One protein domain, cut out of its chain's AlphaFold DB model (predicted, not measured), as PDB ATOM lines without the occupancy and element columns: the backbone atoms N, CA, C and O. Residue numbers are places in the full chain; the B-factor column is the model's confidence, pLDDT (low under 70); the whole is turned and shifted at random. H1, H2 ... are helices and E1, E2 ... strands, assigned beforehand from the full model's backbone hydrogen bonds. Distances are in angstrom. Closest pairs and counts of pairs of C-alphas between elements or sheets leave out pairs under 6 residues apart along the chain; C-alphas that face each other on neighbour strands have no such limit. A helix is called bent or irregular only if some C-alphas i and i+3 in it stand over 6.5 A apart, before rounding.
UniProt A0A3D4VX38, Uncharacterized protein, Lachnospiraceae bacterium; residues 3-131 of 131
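What this domain is: This is residues 3 to 131 of the 131 residues of an uncharacterized protein of Lachnospiraceae bacterium (UniProt A0A3D4VX38). One twisted sheet of six strands, bent into part of a barrel, curls round the helix H2, while the short helix H1 only grazes the sheet near one end of E2. The printed part has 129 residues, with two named helices and six named strands in the order E1 H1 E2 H2 E3 E4 E5 E6. The mixed sheet runs E2 E1 E6 E5 E4 E3, and the class is mixed, helices and strands. The whole is compact, with a radius of gyration of the C-alphas of 14.9 A and spans of 45 by 34 by 28 A.

How they stand to each other: E1, residues 3 to 10, is antiparallel to the edge strand E2, residues 32 to 40, with N 6 and O 36 2.9 A apart, and parallel to E6, residues 117 to 130, with N 7 and O 118 2.8 A apart. H1, residues 12 to 17, only grazes the sheet; its closest C-alphas to E2 are Arg 12 and Phe 32, 7.0 A apart. H2, residues 46 to 59, is on one face of the sheet, two layers; the C-alphas of Ile 51 and Cys 75 in E3, residues 70 to 78, are its closest to that strand, 6.6 A apart. E3, E4, residues 86 to 95, E5, residues 101 to 114, and E6 form a meander, each strand the antiparallel neighbour of the one before, with N 90 and O 76 at 2.8 A, N 89 and O 106 at 2.8 A, and N 119 and O 112 at 2.8 A. The edge strands E2 and E3 are apart. Every O i to N i+4 pair is within hydrogen-bond range in H2, but 1 of 2 in H1.

Where its parts are: E1 begins at C-alpha 3, (-31.571, -42.794, -4.479). H2 is 18.7 A long. E5, 37.1 A, bends by 68 degrees at residue 111; E6, 36.0 A, bends by 59 degrees at residue 123 and ends at C-alpha 130, (-1.188, -48.526, 19.448).

The domain as a whole: The two C-alphas farthest apart, Asn 97 and Lys 115, are 45.3 A apart. The printed part has no cut, and the link from H1 to E2 is long. pLDDT is under 70 at residues 80 to 84, 97 to 100 and 129 to 131.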
ATOM      1  N   LYS A   3     -32.611 -43.819  -4.573       87.88
ATOM      2  CA  LYS A   3     -31.571 -42.794  -4.479       87.88
ATOM      3  C   LYS A   3     -31.596 -42.226  -3.074       87.88
ATOM      4  O   LYS A   3     -32.623 -41.683  -2.665       87.88
ATOM      5  N   ILE A   4     -30.482 -42.347  -2.367       91.75
ATOM      6  CA  ILE A   4     -30.306 -41.791  -1.030       91.75
ATOM      7  C   ILE A   4     -29.151 -40.803  -1.069       91.75
ATOM      8  O   ILE A   4     -28.070 -41.100  -1.571       91.75
ATOM      9  N   GLN A   5     -29.389 -39.614  -0.531       95.12
ATOM     10  CA  GLN A   5     -28.347 -38.644  -0.264       95.12
ATOM     11  C   GLN A   5     -27.789 -38.895   1.134       95.12
ATOM     12  O   GLN A   5     -28.509 -38.767   2.121       95.12
ATOM     13  N   ILE A   6     -26.506 -39.219   1.230       95.81
ATOM     14  CA  ILE A   6     -25.812 -39.314   2.512       95.81
ATOM     15  C   ILE A   6     -25.104 -37.982   2.774       95.81
ATOM     16  O   ILE A   6     -24.449 -37.449   1.874       95.81
ATOM     17  N   LYS A   7     -25.248 -37.424   3.983       97.00
ATOM     18  CA  LYS A   7     -24.505 -36.237   4.430       97.00
ATOM     19  C   LYS A   7     -23.761 -36.516   5.723       97.00
ATOM     20  O   LYS A   7     -24.372 -36.778   6.759       97.00
ATOM     21  N   LEU A   8     -22.444 -36.389   5.655       97.44
ATOM     22  CA  LEU A   8     -21.563 -36.473   6.808       97.44
ATOM     23  C   LEU A   8     -21.198 -35.060   7.251       97.44
ATOM     24  O   LEU A   8     -20.576 -34.322   6.489       97.44
ATOM     25  N   PHE A   9     -21.551 -34.712   8.483       97.81
ATOM     26  CA  PHE A   9     -21.199 -33.454   9.127       97.81
ATOM     27  C   PHE A   9     -20.001 -33.621  10.060       97.81
ATOM     28  O   PHE A   9     -19.898 -34.595  10.806       97.81
ATOM     29  N   ILE A  10     -19.129 -32.618  10.079       97.44
ATOM     30  CA  ILE A  10     -18.007 -32.516  11.004       97.44
ATOM     31  C   ILE A  10     -17.858 -31.093  11.543       97.44
ATOM     32  O   ILE A  10     -18.234 -30.099  10.914       97.44
ATOM     33  N   SER A  11     -17.266 -30.985  12.728       95.94
ATOM     34  CA  SER A  11     -16.877 -29.698  13.300       95.94
ATOM     35  C   SER A  11     -15.577 -29.171  12.681       95.94
ATOM     36  O   SER A  11     -14.790 -29.910  12.083       95.94
ATOM     37  N   ARG A  12     -15.293 -27.881  12.900       94.94
ATOM     38  CA  ARG A  12     -14.026 -27.253  12.487       94.94
ATOM     39  C   ARG A  12     -12.790 -27.954  13.063       94.94
ATOM     40  O   ARG A  12     -11.753 -27.955  12.405       94.94
ATOM     41  N   LYS A  13     -12.898 -28.537  14.268       94.69
ATOM     42  CA  LYS A  13     -11.824 -29.322  14.900       94.69
ATOM     43  C   LYS A  13     -11.397 -30.449  13.956       94.69
ATOM     44  O   LYS A  13     -10.252 -30.471  13.527       94.69
ATOM     45  N   TYR A  14     -12.343 -31.289  13.547       95.31
ATOM     46  CA  TYR A  14     -12.078 -32.431  12.672       95.31
ATOM     47  C   TYR A  14     -11.651 -32.021  11.269       95.31
ATOM     48  O   TYR A  14     -10.712 -32.590  10.725       95.31
ATOM     49  N   LEU A  15     -12.255 -30.969  10.706       96.12
ATOM     50  CA  LEU A  15     -11.817 -30.459   9.406       96.12
ATOM     51  C   LEU A  15     -10.345 -30.021   9.437       96.12
ATOM     52  O   LEU A  15      -9.641 -30.134   8.439       96.12
ATOM     53  N   SER A  16      -9.856 -29.510  10.573       94.44
ATOM     54  CA  SER A  16      -8.468 -29.062  10.691       94.44
ATOM     55  C   SER A  16      -7.444 -30.197  10.561       94.44
ATOM     56  O   SER A  16      -6.332 -29.919  10.112       94.44
ATOM     57  N   GLU A  17      -7.853 -31.434  10.856       94.31
ATOM     58  CA  GLU A  17      -7.039 -32.657  10.846       94.31
ATOM     59  C   GLU A  17      -6.984 -33.339   9.462       94.31
ATOM     60  O   GLU A  17      -6.158 -34.218   9.240       94.31
ATOM     61  N   ILE A  18      -7.828 -32.922   8.511       94.25
ATOM     62  CA  ILE A  18      -7.927 -33.505   7.161       94.25
ATOM     63  C   ILE A  18      -7.015 -32.746   6.185       94.25
ATOM     64  O   ILE A  18      -6.939 -31.517   6.230       94.25
ATOM     65  N   SER A  19      -6.326 -33.449   5.283       90.56
ATOM     66  CA  SER A  19      -5.439 -32.841   4.282       90.56
ATOM     67  C   SER A  19      -6.205 -32.196   3.119       90.56
ATOM     68  O   SER A  19      -5.908 -31.062   2.750       90.56
ATOM     69  N   GLU A  20      -7.221 -32.873   2.582       88.69
ATOM     70  CA  GLU A  20      -8.047 -32.411   1.455       88.69
ATOM     71  C   GLU A  20      -9.399 -31.861   1.937       88.69
ATOM     72  O   GLU A  20     -10.405 -32.567   2.000       88.69
ATOM     73  N   LYS A  21      -9.427 -30.579   2.308       92.00
ATOM     74  CA  LYS A  21     -10.602 -29.933   2.931       92.00
ATOM     75  C   LYS A  21     -11.652 -29.474   1.920       92.00
ATOM     76  O   LYS A  21     -12.804 -29.285   2.295       92.00
ATOM     77  N   GLU A  22     -11.269 -29.316   0.656       91.94
ATOM     78  CA  GLU A  22     -12.118 -28.824  -0.441       91.94
ATOM     79  C   GLU A  22     -13.382 -29.658  -0.702       91.94
ATOM     80  O   GLU A  22     -14.336 -29.140  -1.278       91.94
ATOM     81  N   ILE A  23     -13.420 -30.926  -0.276       92.69
ATOM     82  CA  ILE A  23     -14.616 -31.775  -0.418       92.69
ATOM     83  C   ILE A  23     -15.741 -31.382   0.551       92.69
ATOM     84  O   ILE A  23     -16.882 -31.809   0.375       92.69
ATOM     85  N   PHE A  24     -15.425 -30.582   1.574       96.25
ATOM     86  CA  PHE A  24     -16.375 -30.143   2.583       96.25
ATOM     87  C   PHE A  24     -16.940 -28.759   2.265       96.25
ATOM     88  O   PHE A  24     -16.218 -27.799   2.002       96.25
ATOM     89  N   GLN A  25     -18.257 -28.643   2.380       96.44
ATOM     90  CA  GLN A  25     -19.011 -27.403   2.267       96.44
ATOM     91  C   GLN A  25     -19.333 -26.864   3.662       96.44
ATOM     92  O   GLN A  25     -19.622 -27.630   4.581       96.44
ATOM     93  N   GLU A  26     -19.301 -25.544   3.842       95.62
ATOM     94  CA  GLU A  26     -19.736 -24.911   5.090       95.62
ATOM     95  C   GLU A  26     -21.269 -24.818   5.125       95.62
ATOM     96  O   GLU A  26     -21.917 -24.479   4.136       95.62
ATOM     97  N   SER A  27     -21.855 -25.140   6.273       92.75
ATOM     98  CA  SER A  27     -23.294 -25.036   6.530       92.75
ATOM     99  C   SER A  27     -23.612 -23.831   7.417       92.75
ATOM    100  O   SER A  27     -22.743 -23.287   8.098       92.75
ATOM    101  N   GLU A  28     -24.881 -23.419   7.447       87.19
ATOM    102  CA  GLU A  28     -25.332 -22.194   8.133       87.19
ATOM    103  C   GLU A  28     -25.054 -22.174   9.646       87.19
ATOM    104  O   GLU A  28     -24.971 -21.112  10.258       87.19
ATOM    105  N   ASN A  29     -24.889 -23.343  10.266       85.56
ATOM    106  CA  ASN A  29     -24.631 -23.503  11.698       85.56
ATOM    107  C   ASN A  29     -23.128 -23.628  12.034       85.56
ATOM    108  O   ASN A  29     -22.781 -24.013  13.152       85.56
ATOM    109  N   GLY A  30     -22.237 -23.309  11.087       87.06
ATOM    110  CA  GLY A  30     -20.782 -23.335  11.282       87.06
ATOM    111  C   GLY A  30     -20.171 -24.739  11.305       87.06
ATOM    112  O   GLY A  30     -19.009 -24.901  11.692       87.06
ATOM    113  N   LYS A  31     -20.947 -25.758  10.914       93.81
ATOM    114  CA  LYS A  31     -20.458 -27.115  10.647       93.81
ATOM    115  C   LYS A  31     -20.053 -27.248   9.189       93.81
ATOM    116  O   LYS A  31     -20.485 -26.471   8.338       93.81
ATOM    117  N   PHE A  32     -19.275 -28.276   8.902       97.56
ATOM    118  CA  PHE A  32     -18.856 -28.618   7.554       97.56
ATOM    119  C   PHE A  32     -19.463 -29.950   7.165       97.56
ATOM    120  O   PHE A  32     -19.621 -30.808   8.027       97.56
ATOM    121  N   TYR A  33     -19.811 -30.131   5.898       97.69
ATOM    122  CA  TYR A  33     -20.407 -31.375   5.439       97.69
ATOM    123  C   TYR A  33     -19.942 -31.774   4.052       97.69
ATOM    124  O   TYR A  33     -19.574 -30.935   3.237       97.69
ATOM    125  N   VAL A  34     -19.991 -33.072   3.795       96.62
ATOM    126  CA  VAL A  34     -19.786 -33.658   2.473       96.62
ATOM    127  C   VAL A  34     -21.019 -34.472   2.100       96.62
ATOM    128  O   VAL A  34     -21.690 -35.048   2.961       96.62
ATOM    129  N   GLU A  35     -21.332 -34.479   0.811       95.44
ATOM    130  CA  GLU A  35     -22.500 -35.136   0.242       95.44
ATOM    131  C   GLU A  35     -22.075 -36.314  -0.630       95.44
ATOM    132  O   GLU A  35     -21.305 -36.152  -1.575       95.44
ATOM    133  N   PHE A  36     -22.633 -37.490  -0.351       93.12
ATOM    134  CA  PHE A  36     -22.433 -38.697  -1.141       93.12
ATOM    135  C   PHE A  36     -23.766 -39.172  -1.725       93.12
ATOM    136  O   PHE A  36     -24.629 -39.651  -0.981       93.12
ATOM    137  N   PRO A  37     -23.984 -39.011  -3.043       89.00
ATOM    138  CA  PRO A  37     -25.150 -39.580  -3.697       89.00
ATOM    139  C   PRO A  37     -24.971 -41.097  -3.825       89.00
ATOM    140  O   PRO A  37     -23.992 -41.565  -4.403       89.00
ATOM    141  N   VAL A  38     -25.931 -41.859  -3.306       89.56
ATOM    142  CA  VAL A  38     -25.921 -43.324  -3.323       89.56
ATOM    143  C   VAL A  38     -27.125 -43.848  -4.094       89.56
ATOM    144  O   VAL A  38     -28.257 -43.402  -3.896       89.56
ATOM    145  N   GLU A  39     -26.883 -44.821  -4.969       88.12
ATOM    146  CA  GLU A  39     -27.930 -45.593  -5.633       88.12
ATOM    147  C   GLU A  39     -27.971 -46.993  -5.019       88.12
ATOM    148  O   GLU A  39     -27.149 -47.834  -5.360       88.12
ATOM    149  N   LEU A  40     -28.932 -47.229  -4.119       84.00
ATOM    150  CA  LEU A  40     -29.130 -48.531  -3.487       84.00
ATOM    151  C   LEU A  40     -29.843 -49.495  -4.440       84.00
ATOM    152  O   LEU A  40     -30.963 -49.241  -4.925       84.00
ATOM    153  N   GLN A  41     -29.187 -50.621  -4.683       85.00
ATOM    154  CA  GLN A  41     -29.697 -51.793  -5.372       85.00
ATOM    155  C   GLN A  41     -30.378 -52.761  -4.395       85.00
ATOM    156  O   GLN A  41     -30.337 -52.619  -3.174       85.00
ATOM    157  N   GLU A  42     -31.059 -53.759  -4.954       74.50
ATOM    158  CA  GLU A  42     -31.657 -54.838  -4.168       74.50
ATOM    159  C   GLU A  42     -30.551 -55.631  -3.450       74.50
ATOM    160  O   GLU A  42     -29.632 -56.130  -4.097       74.50
ATOM    161  N   ASN A  43     -30.683 -55.790  -2.128       78.31
ATOM    162  CA  ASN A  43     -29.746 -56.467  -1.211       78.31
ATOM    163  C   ASN A  43     -28.508 -55.669  -0.760       78.31
ATOM    164  O   ASN A  43     -27.685 -56.224  -0.036       78.31
ATOM    165  N   GLU A  44     -28.380 -54.392  -1.123       84.12
ATOM    166  CA  GLU A  44     -27.322 -53.531  -0.581       84.12
ATOM    167  C   GLU A  44     -27.734 -52.916   0.765       84.12
ATOM    168  O   GLU A  44     -28.906 -52.590   0.986       84.12
ATOM    169  N   VAL A  45     -26.772 -52.759   1.682       86.31
ATOM    170  CA  VAL A  45     -27.021 -52.261   3.042       86.31
ATOM    171  C   VAL A  45     -26.489 -50.837   3.179       86.31
ATOM    172  O   VAL A  45     -25.336 -50.555   2.867       86.31
ATOM    173  N   LEU A  46     -27.318 -49.921   3.693       87.50
ATOM    174  CA  LEU A  46     -26.953 -48.510   3.884       87.50
ATOM    175  C   LEU A  46     -25.679 -48.328   4.735       87.50
ATOM    176  O   LEU A  46     -24.916 -47.395   4.493       87.50
ATOM    177  N   SER A  47     -25.434 -49.228   5.695       89.75
ATOM    178  CA  SER A  47     -24.231 -49.228   6.540       89.75
ATOM    179  C   SER A  47     -22.941 -49.232   5.732       89.75
ATOM    180  O   SER A  47     -22.004 -48.528   6.095       89.75
ATOM    181  N   ASP A  48     -22.904 -49.963   4.622       90.75
ATOM    182  CA  ASP A  48     -21.691 -50.127   3.820       90.75
ATOM    183  C   ASP A  48     -21.330 -48.810   3.122       90.75
ATOM    184  O   ASP A  48     -20.163 -48.435   3.025       90.75
ATOM    185  N   TYR A  49     -22.344 -48.035   2.729       92.38
ATOM    186  CA  TYR A  49     -22.149 -46.698   2.175       92.38
ATOM    187  C   TYR A  49     -21.778 -45.677   3.238       92.38
ATOM    188  O   TYR A  49     -20.960 -44.805   2.961       92.38
ATOM    189  N   ILE A  50     -22.344 -45.773   4.444       93.81
ATOM    190  CA  ILE A  50     -21.931 -44.927   5.573       93.81
ATOM    191  C   ILE A  50     -20.447 -45.167   5.872       93.81
ATOM    192  O   ILE A  50     -19.697 -44.198   6.001       93.81
ATOM    193  N   ILE A  51     -20.010 -46.432   5.911       94.81
ATOM    194  CA  ILE A  51     -18.597 -46.801   6.061       94.81
ATOM    195  C   ILE A  51     -17.777 -46.168   4.937       94.81
ATOM    196  O   ILE A  51     -16.895 -45.366   5.229       94.81
ATOM    197  N   ALA A  52     -18.121 -46.412   3.669       93.62
ATOM    198  CA  ALA A  52     -17.384 -45.860   2.530       93.62
ATOM    199  C   ALA A  52     -17.295 -44.319   2.555       93.62
ATOM    200  O   ALA A  52     -16.253 -43.745   2.225       93.62
ATOM    201  N   CYS A  53     -18.355 -43.626   2.987       94.44
ATOM    202  CA  CYS A  53     -18.339 -42.172   3.182       94.44
ATOM    203  C   CYS A  53     -17.305 -41.760   4.239       94.44
ATOM    204  O   CYS A  53     -16.526 -40.833   4.019       94.44
ATOM    205  N   CYS A  54     -17.275 -42.446   5.384       95.62
ATOM    206  CA  CYS A  54     -16.312 -42.175   6.448       95.62
ATOM    207  C   CYS A  54     -14.876 -42.497   6.020       95.62
ATOM    208  O   CYS A  54     -13.978 -41.690   6.255       95.62
ATOM    209  N   GLU A  55     -14.650 -43.629   5.352       94.81
ATOM    210  CA  GLU A  55     -13.330 -44.014   4.852       94.81
ATOM    211  C   GLU A  55     -12.772 -42.945   3.912       94.81
ATOM    212  O   GLU A  55     -11.674 -42.425   4.123       94.81
ATOM    213  N   THR A  56     -13.565 -42.554   2.915       93.00
ATOM    214  CA  THR A  56     -13.147 -41.604   1.881       93.00
ATOM    215  C   THR A  56     -12.998 -40.175   2.397       93.00
ATOM    216  O   THR A  56     -12.055 -39.496   1.994       93.00
ATOM    217  N   ALA A  57     -13.886 -39.707   3.279       95.06
ATOM    218  CA  ALA A  57     -13.877 -38.320   3.745       95.06
ATOM    219  C   ALA A  57     -13.015 -38.084   4.992       95.06
ATOM    220  O   ALA A  57     -12.463 -36.996   5.145       95.06
ATOM    221  N   LEU A  58     -12.920 -39.064   5.899       95.44
ATOM    222  CA  LEU A  58     -12.314 -38.880   7.223       95.44
ATOM    223  C   LEU A  58     -11.030 -39.672   7.433       95.44
ATOM    224  O   LEU A  58     -10.192 -39.217   8.205       95.44
ATOM    225  N   ILE A  59     -10.874 -40.839   6.803       94.19
ATOM    226  CA  ILE A  59      -9.765 -41.753   7.115       94.19
ATOM    227  C   ILE A  59      -8.661 -41.628   6.071       94.19
ATOM    228  O   ILE A  59      -7.552 -41.211   6.388       94.19
ATOM    229  N   MET A  60      -8.975 -41.881   4.799       92.31
ATOM    230  CA  MET A  60      -8.009 -41.829   3.693       92.31
ATOM    231  C   MET A  60      -7.383 -40.443   3.497       92.31
ATOM    232  O   MET A  60      -6.325 -40.317   2.885       92.31
ATOM    233  N   LYS A  61      -8.053 -39.396   3.983       91.06
ATOM    234  CA  LYS A  61      -7.625 -37.995   3.873       91.06
ATOM    235  C   LYS A  61      -7.090 -37.430   5.183       91.06
ATOM    236  O   LYS A  61      -6.791 -36.241   5.247       91.06
ATOM    237  N   ASN A  62      -6.970 -38.239   6.230       93.38
ATOM    238  CA  ASN A  62      -6.424 -37.794   7.503       93.38
ATOM    239  C   ASN A  62      -5.023 -38.400   7.702       93.38
ATOM    240  O   ASN A  62      -4.896 -39.618   7.840       93.38
ATOM    241  N   PRO A  63      -3.967 -37.561   7.739       91.19
ATOM    242  CA  PRO A  63      -2.588 -38.018   7.900       91.19
ATOM    243  C   PRO A  63      -2.340 -38.858   9.156       91.19
ATOM    244  O   PRO A  63      -1.389 -39.627   9.171       91.19
ATOM    245  N   LYS A  64      -3.192 -38.746  10.188       90.44
ATOM    246  CA  LYS A  64      -3.118 -39.552  11.418       90.44
ATOM    247  C   LYS A  64      -3.095 -41.062  11.145       90.44
ATOM    248  O   LYS A  64      -2.518 -41.795  11.940       90.44
ATOM    249  N   TYR A  65      -3.751 -41.516  10.076       90.19
ATOM    250  CA  TYR A  65      -3.960 -42.941   9.805       90.19
ATOM    251  C   TYR A  65      -2.973 -43.555   8.812       90.19
ATOM    252  O   TYR A  65      -3.064 -44.755   8.589       90.19
ATOM    253  N   GLU A  66      -2.100 -42.762   8.174       88.19
ATOM    254  CA  GLU A  66      -1.030 -43.245   7.276       88.19
ATOM    255  C   GLU A  66      -1.436 -44.449   6.392       88.19
ATOM    256  O   GLU A  66      -0.765 -45.482   6.347       88.19
ATOM    257  N   ILE A  67      -2.600 -44.356   5.732       87.88
ATOM    258  CA  ILE A  67      -3.252 -45.506   5.072       87.88
ATOM    259  C   ILE A  67      -2.396 -46.103   3.945       87.88
ATOM    260  O   ILE A  67      -2.501 -47.291   3.647       87.88
ATOM    261  N   ASP A  68      -1.512 -45.315   3.339       84.31
ATOM    262  CA  ASP A  68      -0.547 -45.773   2.337       84.31
ATOM    263  C   ASP A  68       0.480 -46.780   2.885       84.31
ATOM    264  O   ASP A  68       0.978 -47.623   2.134       84.31
ATOM    265  N   ASN A  69       0.747 -46.754   4.192       80.00
ATOM    266  CA  ASN A  69       1.635 -47.692   4.875       80.00
ATOM    267  C   ASN A  69       0.919 -48.983   5.327       80.00
ATOM    268  O   ASN A  69       1.580 -49.925   5.786       80.00
ATOM    269  N   ALA A  70      -0.409 -49.067   5.203       77.44
ATOM    270  CA  ALA A  70      -1.213 -50.176   5.713       77.44
ATOM    271  C   ALA A  70      -1.217 -51.411   4.792       77.44
ATOM    272  O   ALA A  70      -1.238 -51.316   3.565       77.44
ATOM    273  N   LYS A  71      -1.221 -52.605   5.398       80.00
ATOM    274  CA  LYS A  71      -1.471 -53.885   4.711       80.00
ATOM    275  C   LYS A  71      -2.928 -54.319   4.823       80.00
ATOM    276  O   LYS A  71      -3.435 -54.999   3.934       80.00
ATOM    277  N   ASP A  72      -3.549 -53.984   5.947       85.94
ATOM    278  CA  ASP A  72      -4.916 -54.355   6.281       85.94
ATOM    279  C   ASP A  72      -5.613 -53.130   6.873       85.94
ATOM    280  O   ASP A  72      -5.103 -52.516   7.814       85.94
ATOM    281  N   PHE A  73      -6.738 -52.762   6.277       90.00
ATOM    282  CA  PHE A  73      -7.584 -51.657   6.695       90.00
ATOM    283  C   PHE A  73      -9.023 -52.146   6.653       90.00
ATOM    284  O   PHE A  73      -9.490 -52.618   5.615       90.00
ATOM    285  N   ASN A  74      -9.714 -52.036   7.780       92.69
ATOM    286  CA  ASN A  74     -11.137 -52.304   7.840       92.69
ATOM    287  C   ASN A  74     -11.841 -51.333   8.783       92.69
ATOM    288  O   ASN A  74     -11.260 -50.816   9.742       92.69
ATOM    289  N   CYS A  75     -13.115 -51.116   8.486       93.44
ATOM    290  CA  CYS A  75     -14.021 -50.324   9.288       93.44
ATOM    291  C   CYS A  75     -15.291 -51.126   9.577       93.44
ATOM    292  O   CYS A  75     -15.804 -51.824   8.703       93.44
ATOM    293  N   GLU A  76     -15.820 -51.001  10.790       92.75
ATOM    294  CA  GLU A  76     -17.044 -51.684  11.213       92.75
ATOM    295  C   GLU A  76     -17.966 -50.722  11.968       92.75
ATOM    296  O   GLU A  76     -17.529 -49.998  12.865       92.75
ATOM    297  N   ILE A  77     -19.261 -50.721  11.632       90.38
ATOM    298  CA  ILE A  77     -20.262 -49.971  12.396       90.38
ATOM    299  C   ILE A  77     -20.700 -50.786  13.614       90.38
ATOM    300  O   ILE A  77     -21.236 -51.885  13.495       90.38
ATOM    301  N   MET A  78     -20.541 -50.196  14.797       88.12
ATOM    302  CA  MET A  78     -20.955 -50.756  16.075       88.12
ATOM    303  C   MET A  78     -22.047 -49.908  16.736       88.12
ATOM    304  O   MET A  78     -21.829 -48.755  17.120       88.12
ATOM    305  N   ASN A  79     -23.196 -50.523  17.006       74.69
ATOM    306  CA  ASN A  79     -24.250 -49.912  17.815       74.69
ATOM    307  C   ASN A  79     -24.017 -50.216  19.303       74.69
ATOM    308  O   ASN A  79     -24.443 -51.249  19.823       74.69
ATOM    309  N   LEU A  80     -23.332 -49.312  20.011       55.56
ATOM    310  CA  LEU A  80     -23.140 -49.411  21.462       55.56
ATOM    311  C   LEU A  80     -24.328 -48.769  22.198       55.56
ATOM    312  O   LEU A  80     -24.244 -47.647  22.689       55.56
ATOM    313  N   GLY A  81     -25.453 -49.485  22.281       53.47
ATOM    314  CA  GLY A  81     -26.594 -49.119  23.132       53.47
ATOM    315  C   GLY A  81     -27.963 -49.175  22.449       53.47
ATOM    316  O   GLY A  81     -28.083 -49.462  21.267       53.47
ATOM    317  N   LYS A  82     -29.022 -48.906  23.228       48.06
ATOM    318  CA  LYS A  82     -30.430 -48.861  22.770       48.06
ATOM    319  C   LYS A  82     -30.886 -47.467  22.305       48.06
ATOM    320  O   LYS A  82     -32.078 -47.236  22.152       48.06
ATOM    321  N   SER A  83     -29.961 -46.517  22.185       53.75
ATOM    322  CA  SER A  83     -30.267 -45.158  21.741       53.75
ATOM    323  C   SER A  83     -30.253 -45.140  20.217       53.75
ATOM    324  O   SER A  83     -29.185 -45.253  19.626       53.75
ATOM    325  N   GLU A  84     -31.424 -45.027  19.593       63.72
ATOM    326  CA  GLU A  84     -31.648 -45.092  18.135       63.72
ATOM    327  C   GLU A  84     -31.051 -43.904  17.349       63.72
ATOM    328  O   GLU A  84     -31.549 -43.558  16.290       63.72
ATOM    329  N   SER A  85     -30.050 -43.195  17.874       85.25
ATOM    330  CA  SER A  85     -29.532 -41.970  17.236       85.25
ATOM    331  C   SER A  85     -28.014 -41.835  17.293       85.25
ATOM    332  O   SER A  85     -27.491 -40.750  17.041       85.25
ATOM    333  N   PHE A  86     -27.298 -42.896  17.669       90.31
ATOM    334  CA  PHE A  86     -25.839 -42.902  17.700       90.31
ATOM    335  C   PHE A  86     -25.300 -44.239  17.221       90.31
ATOM    336  O   PHE A  86     -25.843 -45.291  17.555       90.31
ATOM    337  N   PHE A  87     -24.176 -44.183  16.524       92.00
ATOM    338  CA  PHE A  87     -23.401 -45.354  16.154       92.00
ATOM    339  C   PHE A  87     -21.916 -45.038  16.279       92.00
ATOM    340  O   PHE A  87     -21.504 -43.877  16.274       92.00
ATOM    341  N   ASN A  88     -21.110 -46.081  16.413       93.06
ATOM    342  CA  ASN A  88     -19.662 -45.961  16.400       93.06
ATOM    343  C   ASN A  88     -19.126 -46.565  15.112       93.06
ATOM    344  O   ASN A  88     -19.661 -47.562  14.638       93.06
ATOM    345  N   LEU A  89     -18.058 -45.987  14.584       95.06
ATOM    346  CA  LEU A  89     -17.230 -46.617  13.572       95.06
ATOM    347  C   LEU A  89     -15.943 -47.070  14.253       95.06
ATOM    348  O   LEU A  89     -15.182 -46.235  14.745       95.06
ATOM    349  N   LEU A  90     -15.730 -48.379  14.311       94.31
ATOM    350  CA  LEU A  90     -14.459 -48.964  14.701       94.31
ATOM    351  C   LEU A  90     -13.547 -48.986  13.477       94.31
ATOM    352  O   LEU A  90     -13.941 -49.484  12.427       94.31
ATOM    353  N   ILE A  91     -12.340 -48.460  13.634       94.12
ATOM    354  CA  ILE A  91     -11.308 -48.392  12.607       94.12
ATOM    355  C   ILE A  91     -10.163 -49.291  13.058       94.12
ATOM    356  O   ILE A  91      -9.622 -49.085  14.146       94.12
ATOM    357  N   ASN A  92      -9.782 -50.261  12.227       92.75
ATOM    358  CA  ASN A  92      -8.644 -51.136  12.488       92.75
ATOM    359  C   ASN A  92      -7.644 -51.052  11.336       92.75
ATOM    360  O   ASN A  92      -8.002 -51.256  10.172       92.75
ATOM    361  N   ILE A  93      -6.385 -50.776  11.669       91.19
ATOM    362  CA  ILE A  93      -5.300 -50.635  10.696       91.19
ATOM    363  C   ILE A  93      -4.112 -51.484  11.144       91.19
ATOM    364  O   ILE A  93      -3.659 -51.375  12.284       91.19
ATOM    365  N   ARG A  94      -3.579 -52.303  10.234       89.38
ATOM    366  CA  ARG A  94      -2.322 -53.043  10.421       89.38
ATOM    367  C   ARG A  94      -1.284 -52.564   9.410       89.38
ATOM    368  O   ARG A  94      -1.485 -52.715   8.201       89.38
ATOM    369  N   TYR A  95      -0.162 -52.035   9.891       88.81
ATOM    370  CA  TYR A  95       0.885 -51.458   9.042       88.81
ATOM    371  C   TYR A  95       1.905 -52.484   8.544       88.81
ATOM    372  O   TYR A  95       2.157 -53.519   9.164       88.81
ATOM    373  N   ASN A  96       2.502 -52.207   7.383       81.19
ATOM    374  CA  ASN A  96       3.591 -53.019   6.854       81.19
ATOM    375  C   ASN A  96       4.827 -52.888   7.755       81.19
ATOM    376  O   ASN A  96       5.284 -51.786   8.031       81.19
ATOM    377  N   ASN A  97       5.423 -54.022   8.129       69.44
ATOM    378  CA  ASN A  97       6.667 -54.109   8.911       69.44
ATOM    379  C   ASN A  97       6.576 -53.674  10.381       69.44
ATOM    380  O   ASN A  97       7.610 -53.578  11.041       69.44
ATOM    381  N   GLU A  98       5.370 -53.492  10.912       68.75
ATOM    382  CA  GLU A  98       5.147 -53.279  12.337       68.75
ATOM    383  C   GLU A  98       4.319 -54.442  12.906       68.75
ATOM    384  O   GLU A  98       3.354 -54.882  12.285       68.75
ATOM    385  N   GLU A  99       4.657 -54.941  14.103       66.75
ATOM    386  CA  GLU A  99       3.731 -55.792  14.886       66.75
ATOM    387  C   GLU A  99       2.534 -54.986  15.423       66.75
ATOM    388  O   GLU A  99       1.689 -55.518  16.140       66.75
ATOM    389  N   LYS A 100       2.481 -53.698  15.076       67.19
ATOM    390  CA  LYS A 100       1.582 -52.721  15.645       67.19
ATOM    391  C   LYS A 100       0.262 -52.651  14.909       67.19
ATOM    392  O   LYS A 100       0.208 -52.519  13.684       67.19
ATOM    393  N   GLU A 101      -0.805 -52.698  15.691       82.62
ATOM    394  CA  GLU A 101      -2.168 -52.443  15.242       82.62
ATOM    395  C   GLU A 101      -2.621 -51.095  15.794       82.62
ATOM    396  O   GLU A 101      -2.355 -50.747  16.948       82.62
ATOM    397  N   PHE A 102      -3.279 -50.319  14.939       87.50
ATOM    398  CA  PHE A 102      -3.868 -49.047  15.305       87.50
ATOM    399  C   PHE A 102      -5.386 -49.186  15.321       87.50
ATOM    400  O   PHE A 102      -5.997 -49.576  14.321       87.50
ATOM    401  N   HIS A 103      -5.975 -48.848  16.466       90.94
ATOM    402  CA  HIS A 103      -7.413 -48.914  16.684       90.94
ATOM    403  C   HIS A 103      -7.960 -47.554  17.095       90.94
ATOM    404  O   HIS A 103      -7.492 -46.944  18.065       90.94
ATOM    405  N   ASP A 104      -9.004 -47.119  16.404       92.94
ATOM    406  CA  ASP A 104      -9.700 -45.871  16.695       92.94
ATOM    407  C   ASP A 104     -11.204 -46.091  16.668       92.94
ATOM    408  O   ASP A 104     -11.715 -46.927  15.922       92.94
ATOM    409  N   ILE A 105     -11.914 -45.337  17.493       93.62
ATOM    410  CA  ILE A 105     -13.369 -45.313  17.483       93.62
ATOM    411  C   ILE A 105     -13.817 -43.898  17.181       93.62
ATOM    412  O   ILE A 105     -13.472 -42.973  17.907       93.62
ATOM    413  N   MET A 106     -14.647 -43.740  16.156       95.00
ATOM    414  CA  MET A 106     -15.379 -42.505  15.897       95.00
ATOM    415  C   MET A 106     -16.825 -42.654  16.361       95.00
ATOM    416  O   MET A 106     -17.497 -43.618  16.003       95.00
ATOM    417  N   LEU A 107     -17.318 -41.688  17.132       94.69
ATOM    418  CA  LEU A 107     -18.700 -41.618  17.588       94.69
ATOM    419  C   LEU A 107     -19.493 -40.669  16.695       94.69
ATOM    420  O   LEU A 107     -19.194 -39.472  16.608       94.69
ATOM    421  N   PHE A 108     -20.563 -41.195  16.111       95.19
ATOM    422  CA  PHE A 108     -21.472 -40.448  15.264       95.19
ATOM    423  C   PHE A 108     -22.843 -40.294  15.905       95.19
ATOM    424  O   PHE A 108     -23.338 -41.180  16.606       95.19
ATOM    425  N   LYS A 109     -23.467 -39.151  15.632       93.88
ATOM    426  CA  LYS A 109     -24.856 -38.862  15.966       93.88
ATOM    427  C   LYS A 109     -25.676 -38.761  14.689       93.88
ATOM    428  O   LYS A 109     -25.360 -37.943  13.829       93.88
ATOM    429  N   GLU A 110     -26.760 -39.515  14.599       93.50
ATOM    430  CA  GLU A 110     -27.756 -39.334  13.547       93.50
ATOM    431  C   GLU A 110     -28.490 -38.004  13.754       93.50
ATOM    432  O   GLU A 110     -28.957 -37.679  14.852       93.50
ATOM    433  N   LEU A 111     -28.563 -37.205  12.693       92.50
ATOM    434  CA  LEU A 111     -29.248 -35.916  12.692       92.50
ATOM    435  C   LEU A 111     -30.625 -36.025  12.045       92.50
ATOM    436  O   LEU A 111     -31.589 -35.451  12.554       92.50
ATOM    437  N   LYS A 112     -30.706 -36.743  10.919       92.44
ATOM    438  CA  LYS A 112     -31.920 -36.832  10.112       92.44
ATOM    439  C   LYS A 112     -31.940 -38.115   9.288       92.44
ATOM    440  O   LYS A 112     -30.999 -38.389   8.552       92.44
ATOM    441  N   VAL A 113     -33.039 -38.860   9.377       90.06
ATOM    442  CA  VAL A 113     -33.261 -40.086   8.602       90.06
ATOM    443  C   VAL A 113     -34.613 -39.980   7.904       90.06
ATOM    444  O   VAL A 113     -35.667 -40.001   8.535       90.06
ATOM    445  N   GLU A 114     -34.581 -39.825   6.586       89.69
ATOM    446  CA  GLU A 114     -35.747 -39.793   5.703       89.69
ATOM    447  C   GLU A 114     -35.544 -40.779   4.549       89.69
ATOM    448  O   GLU A 114     -34.444 -41.269   4.307       89.69
ATOM    449  N   LYS A 115     -36.601 -41.040   3.773       85.88
ATOM    450  CA  LYS A 115     -36.575 -42.027   2.682       85.88
ATOM    451  C   LYS A 115     -35.422 -41.838   1.675       85.88
ATOM    452  O   LYS A 115     -34.929 -42.811   1.130       85.88
ATOM    453  N   GLN A 116     -35.017 -40.598   1.403       91.81
ATOM    454  CA  GLN A 116     -33.977 -40.272   0.412       91.81
ATOM    455  C   GLN A 116     -32.806 -39.493   1.020       91.81
ATOM    456  O   GLN A 116     -32.024 -38.893   0.285       91.81
ATOM    457  N   LEU A 117     -32.696 -39.447   2.349       92.50
ATOM    458  CA  LEU A 117     -31.711 -38.617   3.032       92.50
ATOM    459  C   LEU A 117     -31.278 -39.260   4.346       92.50
ATOM    460  O   LEU A 117     -32.115 -39.576   5.189       92.50
ATOM    461  N   TYR A 118     -29.969 -39.381   4.531       93.88
ATOM    462  CA  TYR A 118     -29.361 -39.828   5.776       93.88
ATOM    463  C   TYR A 118     -28.271 -38.838   6.194       93.88
ATOM    464  O   TYR A 118     -27.249 -38.704   5.522       93.88
ATOM    465  N   GLU A 119     -28.501 -38.117   7.288       95.31
ATOM    466  CA  GLU A 119     -27.590 -37.114   7.837       95.31
ATOM    467  C   GLU A 119     -27.055 -37.566   9.189       95.31
ATOM    468  O   GLU A 119     -27.821 -37.930  10.086       95.31
ATOM    469  N   PHE A 120     -25.743 -37.468   9.367       95.81
ATOM    470  CA  PHE A 120     -25.071 -37.836  10.605       95.81
ATOM    471  C   PHE A 120     -23.842 -36.960  10.839       95.81
ATOM    472  O   PHE A 120     -23.294 -36.367   9.914       95.81
ATOM    473  N   GLU A 121     -23.421 -36.848  12.094       96.31
ATOM    474  CA  GLU A 121     -22.348 -35.956  12.525       96.31
ATOM    475  C   GLU A 121     -21.297 -36.694  13.343       96.31
ATOM    476  O   GLU A 121     -21.647 -37.399  14.289       96.31
ATOM    477  N   LEU A 122     -20.018 -36.463  13.039       96.56
ATOM    478  CA  LEU A 122     -18.912 -36.857  13.910       96.56
ATOM    479  C   LEU A 122     -18.886 -35.958  15.151       96.56
ATOM    480  O   LEU A 122     -18.591 -34.762  15.059       96.56
ATOM    481  N   ILE A 123     -19.170 -36.540  16.315       95.00
ATOM    482  CA  ILE A 123     -19.265 -35.808  17.588       95.00
ATOM    483  C   ILE A 123     -18.157 -36.159  18.584       95.00
ATOM    484  O   ILE A 123     -18.000 -35.465  19.589       95.00
ATOM    485  N   GLY A 124     -17.399 -37.220  18.324       94.06
ATOM    486  CA  GLY A 124     -16.320 -37.665  19.193       94.06
ATOM    487  C   GLY A 124     -15.438 -38.700  18.516       94.06
ATOM    488  O   GLY A 124     -15.852 -39.359  17.568       94.06
ATOM    489  N   ASP A 125     -14.228 -38.849  19.029       92.62
ATOM    490  CA  ASP A 125     -13.268 -39.860  18.613       92.62
ATOM    491  C   ASP A 125     -12.433 -40.298  19.822       92.62
ATOM    492  O   ASP A 125     -12.205 -39.511  20.748       92.62
ATOM    493  N   GLN A 126     -12.020 -41.561  19.842       89.81
ATOM    494  CA  GLN A 126     -11.171 -42.121  20.881       89.81
ATOM    495  C   GLN A 126     -10.242 -43.186  20.303       89.81
ATOM    496  O   GLN A 126     -10.679 -44.269  19.914       89.81
ATOM    497  N   THR A 127      -8.942 -42.914  20.383       86.62
ATOM    498  CA  THR A 127      -7.906 -43.882  20.023       86.62
ATOM    499  C   THR A 127      -7.720 -44.860  21.169       86.62
ATOM    500  O   THR A 127      -7.471 -44.448  22.305       86.62
ATOM    501  N   LEU A 128      -7.905 -46.149  20.886       72.69
ATOM    502  CA  LEU A 128      -7.961 -47.170  21.923       72.69
ATOM    503  C   LEU A 128      -6.563 -47.638  22.320       72.69
ATOM    504  O   LEU A 128      -6.241 -47.520  23.495       72.69
ATOM    505  N   PHE A 129      -5.716 -48.084  21.387       63.69
ATOM    506  CA  PHE A 129      -4.321 -48.472  21.647       63.69
ATOM    507  C   PHE A 129      -3.508 -48.471  20.337       63.69
ATOM    508  O   PHE A 129      -4.055 -48.760  19.275       63.69
ATOM    509  N   ALA A 130      -2.210 -48.171  20.433       50.78
ATOM    510  CA  ALA A 130      -1.188 -48.526  19.448       50.78
ATOM    511  C   ALA A 130      -0.167 -49.392  20.200       50.78
ATOM    512  O   ALA A 130       0.579 -48.864  21.029       50.78
ATOM    513  N   ILE A 131      -0.234 -50.713  20.031       49.09
ATOM    514  CA  ILE A 131       0.714 -51.658  20.657       49.09
ATOM    515  C   ILE A 131       1.934 -51.724  19.761       49.09
ATOM    516  O   ILE A 131       1.678 -51.987  18.581       49.09
TER     517      ILE A 131